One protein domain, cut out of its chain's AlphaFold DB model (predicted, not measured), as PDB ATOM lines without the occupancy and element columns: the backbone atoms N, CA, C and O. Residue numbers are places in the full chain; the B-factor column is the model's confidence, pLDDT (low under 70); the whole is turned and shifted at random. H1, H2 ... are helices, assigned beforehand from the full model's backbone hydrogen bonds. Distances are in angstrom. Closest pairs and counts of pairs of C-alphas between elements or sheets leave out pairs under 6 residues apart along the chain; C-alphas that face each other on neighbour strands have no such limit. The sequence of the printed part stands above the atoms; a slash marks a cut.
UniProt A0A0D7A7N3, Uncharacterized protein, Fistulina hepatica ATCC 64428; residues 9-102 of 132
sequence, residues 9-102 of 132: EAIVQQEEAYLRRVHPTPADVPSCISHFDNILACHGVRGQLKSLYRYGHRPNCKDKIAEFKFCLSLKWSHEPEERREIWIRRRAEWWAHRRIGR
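Overview. This is residues 9 to 102 of the 132 residues of an uncharacterized protein of Fistulina hepatica ATCC 64428 (UniProt A0A0D7A7N3). Two pairs of helices form an open V: H5, the longest helix, has H1 packed steeply across it in one arm, while H2 and H4 lie side by side in the other. The arms meet where H4 turns into H5, and H3 makes the far end of the H2 and H4 arm. The printed part has 94 residues with five named helices, in the order H1, H2, H3, H4, H5, and no named strand; its class is all helix. It is only just loose, close to compact, with a radius of gyration of the C-alphas of 15.2 A, and flat, spanning 40 by 35 by 19 A.

Arrangement. H5, residues 80 to 99, touches H1, residues 9 to 22, opposite ways at a steep tilt of 51 degrees; their closest C-alphas, of Glu 15 and Ala 92, are 4.9 A apart. H4, residues 62 to 77, is close to H5 but not clearly touching, opposite ways at a shallow tilt of 24 degrees, with the closest C-alphas, of Leu 74 and Arg 83, 6.1 A apart. H2, residues 32 to 43, touches H4, opposite ways at a shallow tilt of 17 degrees, the closest C-alphas being those of His 35 and Phe 68, 5.1 A. H3, residues 45 to 55, touches no helix but is near H2: the closest C-alphas, of Ala 41 and Gly 47, are 6.3 A apart. H2 and H5 are apart. Every O i to N i+4 pair is within hydrogen-bond range in H1, H2 and H3, against 10 of 12 in H4 and 15 of 16 in H5.

Along the chain. H5 is 28.4 A long, H4 23.2 A and H1 19.9 A. C-alpha 9 begins H1 at (150.822, 111.559, 207.221), and C-alpha 99 ends H5 at (143.579, 117.406, 200.228).

Size, cuts and confidence. The C-alphas farthest apart, of Gly 56 and Glu 79, are 43.1 A apart. The printed part has no cut and no long link. Its mean pLDDT is 92.8, and no printed residue is under 70.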
ATOM      1  N   GLU A   9     149.617 112.335 207.513       90.75
ATOM      2  CA  GLU A   9     150.822 111.559 207.221       90.75
ATOM      3  C   GLU A   9     150.626 110.552 206.082       90.75
ATOM      4  O   GLU A   9     151.481 110.464 205.203       90.75
ATOM      5  N   ALA A  10     149.495 109.839 206.034       89.81
ATOM      6  CA  ALA A  10     149.201 108.914 204.940       89.81
ATOM      7  C   ALA A  10     149.050 109.650 203.599       89.81
ATOM      8  O   ALA A  10     149.534 109.173 202.572       89.81
ATOM      9  N   ILE A  11     148.430 110.836 203.607       90.88
ATOM     10  CA  ILE A  11     148.308 111.680 202.410       90.88
ATOM     11  C   ILE A  11     149.689 112.169 201.960       90.88
ATOM     12  O   ILE A  11     149.998 112.107 200.772       90.88
ATOM     13  N   VAL A  12     150.538 112.612 202.892       94.25
ATOM     14  CA  VAL A  12     151.908 113.045 202.580       94.25
ATOM     15  C   VAL A  12     152.709 111.902 201.956       94.25
ATOM     16  O   VAL A  12     153.278 112.093 200.887       94.25
ATOM     17  N   GLN A  13     152.696 110.700 202.543       93.38
ATOM     18  CA  GLN A  13     153.406 109.537 201.991       93.38
ATOM     19  C   GLN A  13     152.922 109.173 200.581       93.38
ATOM     20  O   GLN A  13     153.719 108.844 199.700       93.38
ATOM     21  N   GLN A  14     151.611 109.262 200.347       91.44
ATOM     22  CA  GLN A  14     151.016 109.037 199.035       91.44
ATOM     23  C   GLN A  14     151.491 110.076 198.005       91.44
ATOM     24  O   GLN A  14     151.856 109.712 196.885       91.44
ATOM     25  N   GLU A  15     151.511 111.357 198.379       93.44
ATOM     26  CA  GLU A  15     151.997 112.447 197.525       93.44
ATOM     27  C   GLU A  15     153.499 112.340 197.251       93.44
ATOM     28  O   GLU A  15     153.927 112.525 196.115       93.44
ATOM     29  N   GLU A  16     154.312 111.984 198.245       95.69
ATOM     30  CA  GLU A  16     155.744 111.744 198.053       95.69
ATOM     31  C   GLU A  16     155.989 110.600 197.063       95.69
ATOM     32  O   GLU A  16     156.800 110.737 196.144       95.69
ATOM     33  N   ALA A  17     155.261 109.486 197.204       93.88
ATOM     34  CA  ALA A  17     155.361 108.354 196.288       93.88
ATOM     35  C   ALA A  17     154.970 108.740 194.853       93.88
ATOM     36  O   ALA A  17     155.622 108.315 193.896       93.88
ATOM     37  N   TYR A  18     153.936 109.568 194.692       92.62
ATOM     38  CA  TYR A  18     153.534 110.104 193.395       92.62
ATOM     39  C   TYR A  18     154.594 111.053 192.815       92.62
ATOM     40  O   TYR A  18     155.054 110.853 191.690       92.62
ATOM     41  N   LEU A  19     155.050 112.041 193.587       95.44
ATOM     42  CA  LEU A  19     156.033 113.035 193.152       95.44
ATOM     43  C   LEU A  19     157.377 112.404 192.778       95.44
ATOM     44  O   LEU A  19     157.976 112.818 191.787       95.44
ATOM     45  N   ARG A  20     157.823 111.367 193.498       95.12
ATOM     46  CA  ARG A  20     159.039 110.611 193.149       95.12
ATOM     47  C   ARG A  20     158.936 109.911 191.794       95.12
ATOM     48  O   ARG A  20     159.946 109.807 191.106       95.12
ATOM     49  N   ARG A  21     157.740 109.451 191.404       93.06
ATOM     50  CA  ARG A  21     157.491 108.847 190.081       93.06
ATOM     51  C   ARG A  21     157.437 109.898 188.974       93.06
ATOM     52  O   ARG A  21     157.923 109.636 187.881       93.06
ATOM     53  N   VAL A  22     156.844 111.062 189.246       92.94
ATOM     54  CA  VAL A  22     156.706 112.154 188.264       92.94
ATOM     55  C   VAL A  22     158.030 112.880 188.025       92.94
ATOM     56  O   VAL A  22     158.309 113.278 186.900       92.94
ATOM     57  N   HIS A  23     158.846 113.035 189.069       94.31
ATOM     58  CA  HIS A  23     160.137 113.714 189.015       94.31
ATOM     59  C   HIS A  23     161.257 112.723 189.357       94.31
ATOM     60  O   HIS A  23     161.765 112.759 190.481       94.31
ATOM     61  N   PRO A  24     161.628 111.797 188.456       93.44
ATOM     62  CA  PRO A  24     162.648 110.792 188.742       93.44
ATOM     63  C   PRO A  24     164.042 111.402 188.915       93.44
ATOM     64  O   PRO A  24     164.795 110.926 189.758       93.44
ATOM     65  N   THR A  25     164.373 112.467 188.176       93.69
ATOM     66  CA  THR A  25     165.700 113.095 188.207       93.69
ATOM     67  C   THR A  25     165.666 114.486 188.853       93.69
ATOM     68  O   THR A  25     164.619 115.140 188.877       93.69
ATOM     69  N   PRO A  26     166.803 115.001 189.359       89.94
ATOM     70  CA  PRO A  26     166.882 116.362 189.895       89.94
ATOM     71  C   PRO A  26     166.687 117.448 188.827       89.94
ATOM     72  O   PRO A  26     166.347 118.580 189.169       89.94
ATOM     73  N   ALA A  27     166.860 117.124 187.542       90.19
ATOM     74  CA  ALA A  27     166.595 118.045 186.438       90.19
ATOM     75  C   ALA A  27     165.090 118.276 186.202       90.19
ATOM     76  O   ALA A  27     164.712 119.320 185.673       90.19
ATOM     77  N   ASP A  28     164.235 117.342 186.634       90.69
ATOM     78  CA  ASP A  28     162.776 117.440 186.496       90.69
ATOM     79  C   ASP A  28     162.143 118.379 187.536       90.69
ATOM     80  O   ASP A  28     160.955 118.704 187.452       90.69
ATOM     81  N   VAL A  29     162.913 118.803 188.545       91.06
ATOM     82  CA  VAL A  29     162.464 119.750 189.569       91.06
ATOM     83  C   VAL A  29     162.434 121.165 188.975       91.06
ATOM     84  O   VAL A  29     163.396 121.582 188.326       91.06
ATOM     85  N   PRO A  30     161.363 121.954 189.201       92.00
ATOM     86  CA  PRO A  30     161.270 123.307 188.668       92.00
ATOM     87  C   PRO A  30     162.459 124.188 189.066       92.00
ATOM     88  O   PRO A  30     162.836 124.283 190.234       92.00
ATOM     89  N   SER A  31     163.022 124.891 188.084       92.19
ATOM     90  CA  SER A  31     164.104 125.844 188.326       92.19
ATOM     91  C   SER A  31     163.602 127.100 189.049       92.19
ATOM     92  O   SER A  31     162.434 127.487 188.948       92.19
ATOM     93  N   CYS A  32     164.502 127.823 189.724       94.44
ATOM     94  CA  CYS A  32     164.119 129.080 190.378       94.44
ATOM     95  C   CYS A  32     163.660 130.156 189.381       94.44
ATOM     96  O   CYS A  32     162.875 131.023 189.754       94.44
ATOM     97  N   ILE A  33     164.089 130.080 188.116       94.44
ATOM     98  CA  ILE A  33     163.580 130.954 187.050       94.44
ATOM     99  C   ILE A  33     162.118 130.629 186.739       94.44
ATOM    100  O   ILE A  33     161.306 131.542 186.674       94.44
ATOM    101  N   SER A  34     161.737 129.349 186.694       94.81
ATOM    102  CA  SER A  34     160.323 128.966 186.555       94.81
ATOM    103  C   SER A  34     159.465 129.535 187.696       94.81
ATOM    104  O   SER A  34     158.360 130.043 187.483       94.81
ATOM    105  N   HIS A  35     159.975 129.539 188.930       95.38
ATOM    106  CA  HIS A  35     159.286 130.191 190.050       95.38
ATOM    107  C   HIS A  35     159.219 131.721 189.914       95.38
ATOM    108  O   HIS A  35     158.210 132.316 190.294       95.38
ATOM    109  N   PHE A  36     160.240 132.352 189.338       96.00
ATOM    110  CA  PHE A  36     160.227 133.781 189.031       96.00
ATOM    111  C   PHE A  36     159.190 134.133 187.955       96.00
ATOM    112  O   PHE A  36     158.397 135.055 188.150       96.00
ATOM    113  N   ASP A  37     159.094 133.340 186.886       96.19
ATOM    114  CA  ASP A  37     158.086 133.518 185.836       96.19
ATOM    115  C   ASP A  37     156.664 133.432 186.404       96.19
ATOM    116  O   ASP A  37     155.779 134.204 186.030       96.19
ATOM    117  N   ASN A  38     156.443 132.555 187.388       94.69
ATOM    118  CA  ASN A  38     155.172 132.472 188.107       94.69
ATOM    119  C   ASN A  38     154.838 133.753 188.898       94.69
ATOM    120  O   ASN A  38     153.665 134.126 188.989       94.69
ATOM    121  N   ILE A  39     155.840 134.422 189.480       95.69
ATOM    122  CA  ILE A  39     155.656 135.715 190.160       95.69
ATOM    123  C   ILE A  39     155.277 136.779 189.132       95.69
ATOM    124  O   ILE A  39     154.271 137.471 189.312       95.69
ATOM    125  N   LEU A  40     156.033 136.875 188.036       95.12
ATOM    126  CA  LEU A  40     155.762 137.838 186.970       95.12
ATOM    127  C   LEU A  40     154.369 137.639 186.368       95.12
ATOM    128  O   LEU A  40     153.622 138.602 186.211       95.12
ATOM    129  N   ALA A  41     153.970 136.393 186.113       93.81
ATOM    130  CA  ALA A  41     152.637 136.068 185.617       93.81
ATOM    131  C   ALA A  41     151.521 136.488 186.593       93.81
ATOM    132  O   ALA A  41     150.442 136.893 186.155       93.81
ATOM    133  N   CYS A  42     151.771 136.424 187.906       93.31
ATOM    134  CA  CYS A  42     150.818 136.867 188.924       93.31
ATOM    135  C   CYS A  42     150.675 138.397 188.959       93.31
ATOM    136  O   CYS A  42     149.558 138.917 189.020       93.31
ATOM    137  N   HIS A  43     151.791 139.126 188.887       93.44
ATOM    138  CA  HIS A  43     151.797 140.592 188.884       93.44
ATOM    139  C   HIS A  43     151.421 141.205 187.529       93.44
ATOM    140  O   HIS A  43     150.998 142.359 187.472       93.44
ATOM    141  N   GLY A  44     151.519 140.436 186.447       94.75
ATOM    142  CA  GLY A  44     151.171 140.875 185.104       94.75
ATOM    143  C   GLY A  44     149.699 141.271 184.961       94.75
ATOM    144  O   GLY A  44     148.800 140.662 185.547       94.75
ATOM    145  N   VAL A  45     149.439 142.265 184.107       94.19
ATOM    146  CA  VAL A  45     148.104 142.858 183.880       94.19
ATOM    147  C   VAL A  45     147.043 141.800 183.567       94.19
ATOM    148  O   VAL A  45     145.935 141.848 184.099       94.19
ATOM    149  N   ARG A  46     147.393 140.791 182.762       92.44
ATOM    150  CA  ARG A  46     146.489 139.690 182.403       92.44
ATOM    151  C   ARG A  46     146.025 138.887 183.623       92.44
ATOM    152  O   ARG A  46     144.839 138.581 183.732       92.44
ATOM    153  N   GLY A  47     146.939 138.537 184.531       90.31
ATOM    154  CA  GLY A  47     146.613 137.787 185.748       90.31
ATOM    155  C   GLY A  47     145.742 138.605 186.699       90.31
ATOM    156  O   GLY A  47     144.744 138.110 187.225       90.31
ATOM    157  N   GLN A  48     146.071 139.888 186.829       93.06
ATOM    158  CA  GLN A  48     145.334 140.854 187.638       93.06
ATOM    159  C   GLN A  48     143.891 141.036 187.147       93.06
ATOM    160  O   GLN A  48     142.956 140.915 187.938       93.06
ATOM    161  N   LEU A  49     143.701 141.247 185.840       95.44
ATOM    162  CA  LEU A  49     142.379 141.419 185.234       95.44
ATOM    163  C   LEU A  49     141.532 140.146 185.339       95.44
ATOM    164  O   LEU A  49     140.359 140.211 185.696       95.44
ATOM    165  N   LYS A  50     142.129 138.973 185.089       93.88
ATOM    166  CA  LYS A  50     141.431 137.684 185.207       93.88
ATOM    167  C   LYS A  50     140.936 137.426 186.633       93.88
ATOM    168  O   LYS A  50     139.817 136.946 186.807       93.88
ATOM    169  N   SER A  51     141.762 137.718 187.640       94.62
ATOM    170  CA  SER A  51     141.380 137.570 189.050       94.62
ATOM    171  C   SER A  51     140.251 138.525 189.421       94.62
ATOM    172  O   SER A  51     139.280 138.108 190.046       94.62
ATOM    173  N   LEU A  52     140.348 139.779 188.973       95.81
ATOM    174  CA  LEU A  52     139.319 140.780 189.217       95.81
ATOM    175  C   LEU A  52     137.980 140.374 188.588       95.81
ATOM    176  O   LEU A  52     136.960 140.434 189.258       95.81
ATOM    177  N   TYR A  53     137.988 139.887 187.344       95.81
ATOM    178  CA  TYR A  53     136.776 139.420 186.667       95.81
ATOM    179  C   TYR A  53     136.137 138.202 187.353       95.81
ATOM    180  O   TYR A  53     134.924 138.157 187.520       95.81
ATOM    181  N   ARG A  54     136.938 137.203 187.751       96.69
ATOM    182  CA  ARG A  54     136.408 135.937 188.291       96.69
ATOM    183  C   ARG A  54     136.037 136.005 189.772       96.69
ATOM    184  O   ARG A  54     135.099 135.330 190.180       96.69
ATOM    185  N   TYR A  55     136.801 136.752 190.567       95.75
ATOM    186  CA  TYR A  55     136.694 136.748 192.029       95.75
ATOM    187  C   TYR A  55     136.438 138.135 192.633       95.75
ATOM    188  O   TYR A  55     136.208 138.235 193.832       95.75
ATOM    189  N   GLY A  56     136.500 139.217 191.848       96.06
ATOM    190  CA  GLY A  56     136.267 140.579 192.343       96.06
ATOM    191  C   GLY A  56     137.429 141.192 193.130       96.06
ATOM    192  O   GLY A  56     137.312 142.310 193.620       96.06
ATOM    193  N   HIS A  57     138.571 140.507 193.241       94.38
ATOM    194  CA  HIS A  57     139.737 141.009 193.966       94.38
ATOM    195  C   HIS A  57     141.053 140.732 193.231       94.38
ATOM    196  O   HIS A  57     141.163 139.872 192.349       94.38
ATOM    197  N   ARG A  58     142.088 141.480 193.623       91.50
ATOM    198  CA  ARG A  58     143.467 141.299 193.154       91.50
ATOM    199  C   ARG A  58     143.997 139.924 193.600       91.50
ATOM    200  O   ARG A  58     143.669 139.490 194.707       91.50
ATOM    201  N   PRO A  59     144.798 139.223 192.782       92.31
ATOM    202  CA  PRO A  59     145.312 137.909 193.144       92.31
ATOM    203  C   PRO A  59     146.320 138.024 194.295       92.31
ATOM    204  O   PRO A  59     147.131 138.951 194.342       92.31
ATOM    205  N   ASN A  60     146.297 137.055 195.213       92.44
ATOM    206  CA  ASN A  60     147.303 136.953 196.265       92.44
ATOM    207  C   ASN A  60     148.573 136.290 195.705       92.44
ATOM    208  O   ASN A  60     148.602 135.080 195.489       92.44
ATOM    209  N   CYS A  61     149.625 137.076 195.463       93.25
ATOM    210  CA  CYS A  61     150.894 136.580 194.912       93.25
ATOM    211  C   CYS A  61     151.902 136.112 195.982       93.25
ATOM    212  O   CYS A  61     153.004 135.688 195.634       93.25
ATOM    213  N   LYS A  62     151.550 136.167 197.277       94.81
ATOM    214  CA  LYS A  62     152.468 135.838 198.386       94.81
ATOM    215  C   LYS A  62     153.013 134.411 198.302       94.81
ATOM    216  O   LYS A  62     154.213 134.219 198.473       94.81
ATOM    217  N   ASP A  63     152.169 133.445 197.951       92.75
ATOM    218  CA  ASP A  63     152.571 132.037 197.858       92.75
ATOM    219  C   ASP A  63     153.626 131.826 196.764       92.75
ATOM    220  O   ASP A  63     154.604 131.114 196.961       92.75
ATOM    221  N   LYS A  64     153.485 132.512 195.620       94.00
ATOM    222  CA  LYS A  64     154.463 132.440 194.521       94.00
ATOM    223  C   LYS A  64     155.814 133.022 194.927       94.00
ATOM    224  O   LYS A  64     156.852 132.462 194.586       94.00
ATOM    225  N   ILE A  65     155.795 134.111 195.694       95.50
ATOM    226  CA  ILE A  65     157.005 134.718 196.253       95.50
ATOM    227  C   ILE A  65     157.664 133.780 197.274       95.50
ATOM    228  O   ILE A  65     158.888 133.656 197.275       95.50
ATOM    229  N   ALA A  66     156.879 133.102 198.117       95.69
ATOM    230  CA  ALA A  66     157.396 132.130 199.079       95.69
ATOM    231  C   ALA A  66     158.089 130.945 198.384       95.69
ATOM    232  O   ALA A  66     159.197 130.585 198.775       95.69
ATOM    233  N   GLU A  67     157.500 130.405 197.311       94.94
ATOM    234  CA  GLU A  67     158.125 129.342 196.507       94.94
ATOM    235  C   GLU A  67     159.460 129.775 195.894       94.94
ATOM    236  O   GLU A  67     160.446 129.042 195.953       94.94
ATOM    237  N   PHE A  68     159.525 130.990 195.349       96.06
ATOM    238  CA  PHE A  68     160.767 131.515 194.790       96.06
ATOM    239  C   PHE A  68     161.854 131.694 195.853       96.06
ATOM    240  O   PHE A  68     162.991 131.274 195.643       96.06
ATOM    241  N   LYS A  69     161.506 132.266 197.013       95.06
ATOM    242  CA  LYS A  69     162.440 132.424 198.138       95.06
ATOM    243  C   LYS A  69     162.978 131.079 198.618       95.06
ATOM    244  O   LYS A  69     164.175 130.961 198.850       95.06
ATOM    245  N   PHE A  70     162.112 130.074 198.713       94.88
ATOM    246  CA  PHE A  70     162.510 128.722 199.087       94.88
ATOM    247  C   PHE A  70     163.437 128.072 198.052       94.88
ATOM    248  O   PHE A  70     164.446 127.468 198.411       94.88
ATOM    249  N   CYS A  71     163.146 128.230 196.758       94.81
ATOM    250  CA  CYS A  71     164.037 127.728 195.713       94.81
ATOM    251  C   CYS A  71     165.427 128.366 195.813       94.81
ATOM    252  O   CYS A  71     166.441 127.672 195.725       94.81
ATOM    253  N   LEU A  72     165.480 129.685 196.044       94.06
ATOM    254  CA  LEU A  72     166.743 130.377 196.260       94.06
ATOM    255  C   LEU A  72     167.474 129.820 197.481       94.06
ATOM    256  O   LEU A  72     168.634 129.462 197.330       94.06
ATOM    257  N   SER A  73     166.825 129.676 198.642       92.62
ATOM    258  CA  SER A  73     167.493 129.142 199.839       92.62
ATOM    259  C   SER A  73     168.076 127.747 199.615       92.62
ATOM    260  O   SER A  73     169.190 127.480 200.044       92.62
ATOM    261  N   LEU A  74     167.377 126.878 198.878       91.25
ATOM    262  CA  LEU A  74     167.878 125.539 198.567       91.25
ATOM    263  C   LEU A  74     169.070 125.541 197.604       91.25
ATOM    264  O   LEU A  74     169.974 124.718 197.740       91.25
ATOM    265  N   LYS A  75     169.080 126.452 196.623       86.56
ATOM    266  CA  LYS A  75     170.121 126.512 195.587       86.56
ATOM    267  C   LYS A  75     171.517 126.766 196.165       86.56
ATOM    268  O   LYS A  75     172.487 126.268 195.604       86.56
ATOM    269  N   TRP A  76     171.613 127.543 197.242       80.69
ATOM    270  CA  TRP A  76     172.895 127.920 197.844       80.69
ATOM    271  C   TRP A  76     173.435 126.895 198.846       80.69
ATOM    272  O   TRP A  76     174.623 126.935 199.143       80.69
ATOM    273  N   SER A  77     172.591 125.996 199.363       78.50
ATOM    274  CA  SER A  77     172.927 125.200 200.552       78.50
ATOM    275  C   SER A  77     173.068 123.695 200.315       78.50
ATOM    276  O   SER A  77     173.679 123.039 201.150       78.50
ATOM    277  N   HIS A  78     172.539 123.145 199.217       85.62
ATOM    278  CA  HIS A  78     172.356 121.692 199.082       85.62
ATOM    279  C   HIS A  78     172.815 121.120 197.733       85.62
ATOM    280  O   HIS A  78     172.790 121.792 196.691       85.62
ATOM    281  N   GLU A  79     173.176 119.837 197.723       91.25
ATOM    282  CA  GLU A  79     173.449 119.085 196.494       91.25
ATOM    283  C   GLU A  79     172.175 118.870 195.649       91.25
ATOM    284  O   GLU A  79     171.064 118.971 196.172       91.25
ATOM    285  N   PRO A  80     172.287 118.613 194.329       88.62
ATOM    286  CA  PRO A  80     171.122 118.472 193.449       88.62
ATOM    287  C   PRO A  80     170.096 117.427 193.912       88.62
ATOM    288  O   PRO A  80     168.896 117.688 193.835       88.62
ATOM    289  N   GLU A  81     170.553 116.283 194.424       90.88
ATOM    290  CA  GLU A  81     169.674 115.216 194.919       90.88
ATOM    291  C   GLU A  81     168.991 115.592 196.237       90.88
ATOM    292  O   GLU A  81     167.785 115.413 196.403       90.88
ATOM    293  N   GLU A  82     169.728 116.209 197.159       92.06
ATOM    294  CA  GLU A  82     169.170 116.664 198.432       92.06
ATOM    295  C   GLU A  82     168.123 117.771 198.219       92.06
ATOM    296  O   GLU A  82     167.047 117.754 198.820       92.06
ATOM    297  N   ARG A  83     168.376 118.691 197.276       92.12
ATOM    298  CA  ARG A  83     167.390 119.697 196.846       92.12
ATOM    299  C   ARG A  83     166.102 119.054 196.354       92.12
ATOM    300  O   ARG A  83     165.023 119.560 196.664       92.12
ATOM    301  N   ARG A  84     166.209 117.967 195.586       93.62
ATOM    302  CA  ARG A  84     165.055 117.223 195.076       93.62
ATOM    303  C   ARG A  84     164.261 116.602 196.220       93.62
ATOM    304  O   ARG A  84     163.052 116.806 196.264       93.62
ATOM    305  N   GLU A  85     164.905 115.915 197.158       94.56
ATOM    306  CA  GLU A  85     164.221 115.296 198.306       94.56
ATOM    307  C   GLU A  85     163.503 116.341 199.179       94.56
ATOM    308  O   GLU A  85     162.315 116.197 199.478       94.56
ATOM    309  N   ILE A  86     164.177 117.446 199.520       95.06
ATOM    310  CA  ILE A  86     163.581 118.524 200.324       95.06
ATOM    311  C   ILE A  86     162.405 119.181 199.580       95.06
ATOM    312  O   ILE A  86     161.367 119.485 200.180       95.06
ATOM    313  N   TRP A  87     162.539 119.385 198.266       95.12
ATOM    314  CA  TRP A  87     161.464 119.924 197.438       95.12
ATOM    315  C   TRP A  87     160.259 118.979 197.370       95.12
ATOM    316  O   TRP A  87     159.134 119.440 197.565       95.12
ATOM    317  N   ILE A  88     160.479 117.675 197.151       96.50
ATOM    318  CA  ILE A  88     159.417 116.658 197.102       96.50
ATOM    319  C   ILE A  88     158.628 116.664 198.408       96.50
ATOM    320  O   ILE A  88     157.403 116.772 198.366       96.50
ATOM    321  N   ARG A  89     159.313 116.628 199.555       95.94
ATOM    322  CA  ARG A  89     158.664 116.620 200.869       95.94
ATOM    323  C   ARG A  89     157.800 117.859 201.093       95.94
ATOM    324  O   ARG A  89     156.610 117.749 201.379       95.94
ATOM    325  N   ARG A  90     158.357 119.059 200.884       95.62
ATOM    326  CA  ARG A  90     157.598 120.316 201.041       95.62
ATOM    327  C   ARG A  90     156.408 120.376 200.083       95.62
ATOM    328  O   ARG A  90     155.348 120.904 200.424       95.62
ATOM    329  N   ARG A  91     156.572 119.852 198.867       95.88
ATOM    330  CA  ARG A  91     155.508 119.810 197.862       95.88
ATOM    331  C   ARG A  91     154.406 118.822 198.243       95.88
ATOM    332  O   ARG A  91     153.237 119.158 198.055       95.88
ATOM    333  N   ALA A  92     154.764 117.668 198.798       96.56
ATOM    334  CA  ALA A  92     153.830 116.680 199.319       96.56
ATOM    335  C   ALA A  92     153.022 117.243 200.491       96.56
ATOM    336  O   ALA A  92     151.795 117.183 200.473       96.56
ATOM    337  N   GLU A  93     153.679 117.904 201.447       95.31
ATOM    338  CA  GLU A  93     153.011 118.603 202.549       95.31
ATOM    339  C   GLU A  93     152.044 119.676 202.024       95.31
ATOM    340  O   GLU A  93     150.897 119.750 202.469       95.31
ATOM    341  N   TRP A  94     152.453 120.480 201.037       94.19
ATOM    342  CA  TRP A  94     151.585 121.494 200.430       94.19
ATOM    343  C   TRP A  94     150.329 120.890 199.787       94.19
ATOM    344  O   TRP A  94     149.235 121.441 199.934       94.19
ATOM    345  N   TRP A  95     150.462 119.763 199.083       93.06
ATOM    346  CA  TRP A  95     149.319 119.050 198.512       93.06
ATOM    347  C   TRP A  95     148.442 118.419 199.587       93.06
ATOM    348  O   TRP A  95     147.222 118.562 199.524       93.06
ATOM    349  N   ALA A  96     149.041 117.817 200.611       92.56
ATOM    350  CA  ALA A  96     148.312 117.202 201.709       92.56
ATOM    351  C   ALA A  96     147.425 118.215 202.449       92.56
ATOM    352  O   ALA A  96     146.247 117.945 202.669       92.56
ATOM    353  N   HIS A  97     147.916 119.432 202.712       91.19
ATOM    354  CA  HIS A  97     147.098 120.507 203.297       91.19
ATOM    355  C   HIS A  97     145.878 120.871 202.439       91.19
ATOM    356  O   HIS A  97     144.833 121.245 202.968       91.19
ATOM    357  N   ARG A  98     145.988 120.765 201.110       89.06
ATOM    358  CA  ARG A  98     144.872 121.038 200.193       89.06
ATOM    359  C   ARG A  98     143.885 119.877 200.115       89.06
ATOM    360  O   ARG A  98     142.703 120.129 199.911       89.06
ATOM    361  N   ARG A  99     144.373 118.644 200.267       87.38
ATOM    362  CA  ARG A  99     143.579 117.406 200.228       87.38
ATOM    363  C   ARG A  99     142.838 117.125 201.539       87.38
ATOM    364  O   ARG A  99     141.811 116.470 201.492       87.38
ATOM    365  N   ILE A 100     143.306 117.656 202.678       84.94
ATOM    366  CA  ILE A 100     142.567 117.605 203.959       84.94
ATOM    367  C   ILE A 100     141.230 118.359 203.877       84.94
ATOM    368  O   ILE A 100     140.267 118.007 204.555       84.94
ATOM    369  N   GLY A 101     141.170 119.438 203.092       82.62
ATOM    370  CA  GLY A 101     139.913 120.141 202.851       82.62
ATOM    371  C   GLY A 101     138.928 119.282 202.054       82.62
ATOM    372  O   GLY A 101     139.316 118.296 201.437       82.62
ATOM    373  N   ARG A 102     137.656 119.699 202.003       81.44
ATOM    374  CA  ARG A 102     136.634 118.995 201.209       81.44
ATOM    375  C   ARG A 102     137.087 118.904 199.756       81.44
ATOM    376  O   ARG A 102     137.219 119.931 199.082       81.44
TER     377      ARG A 102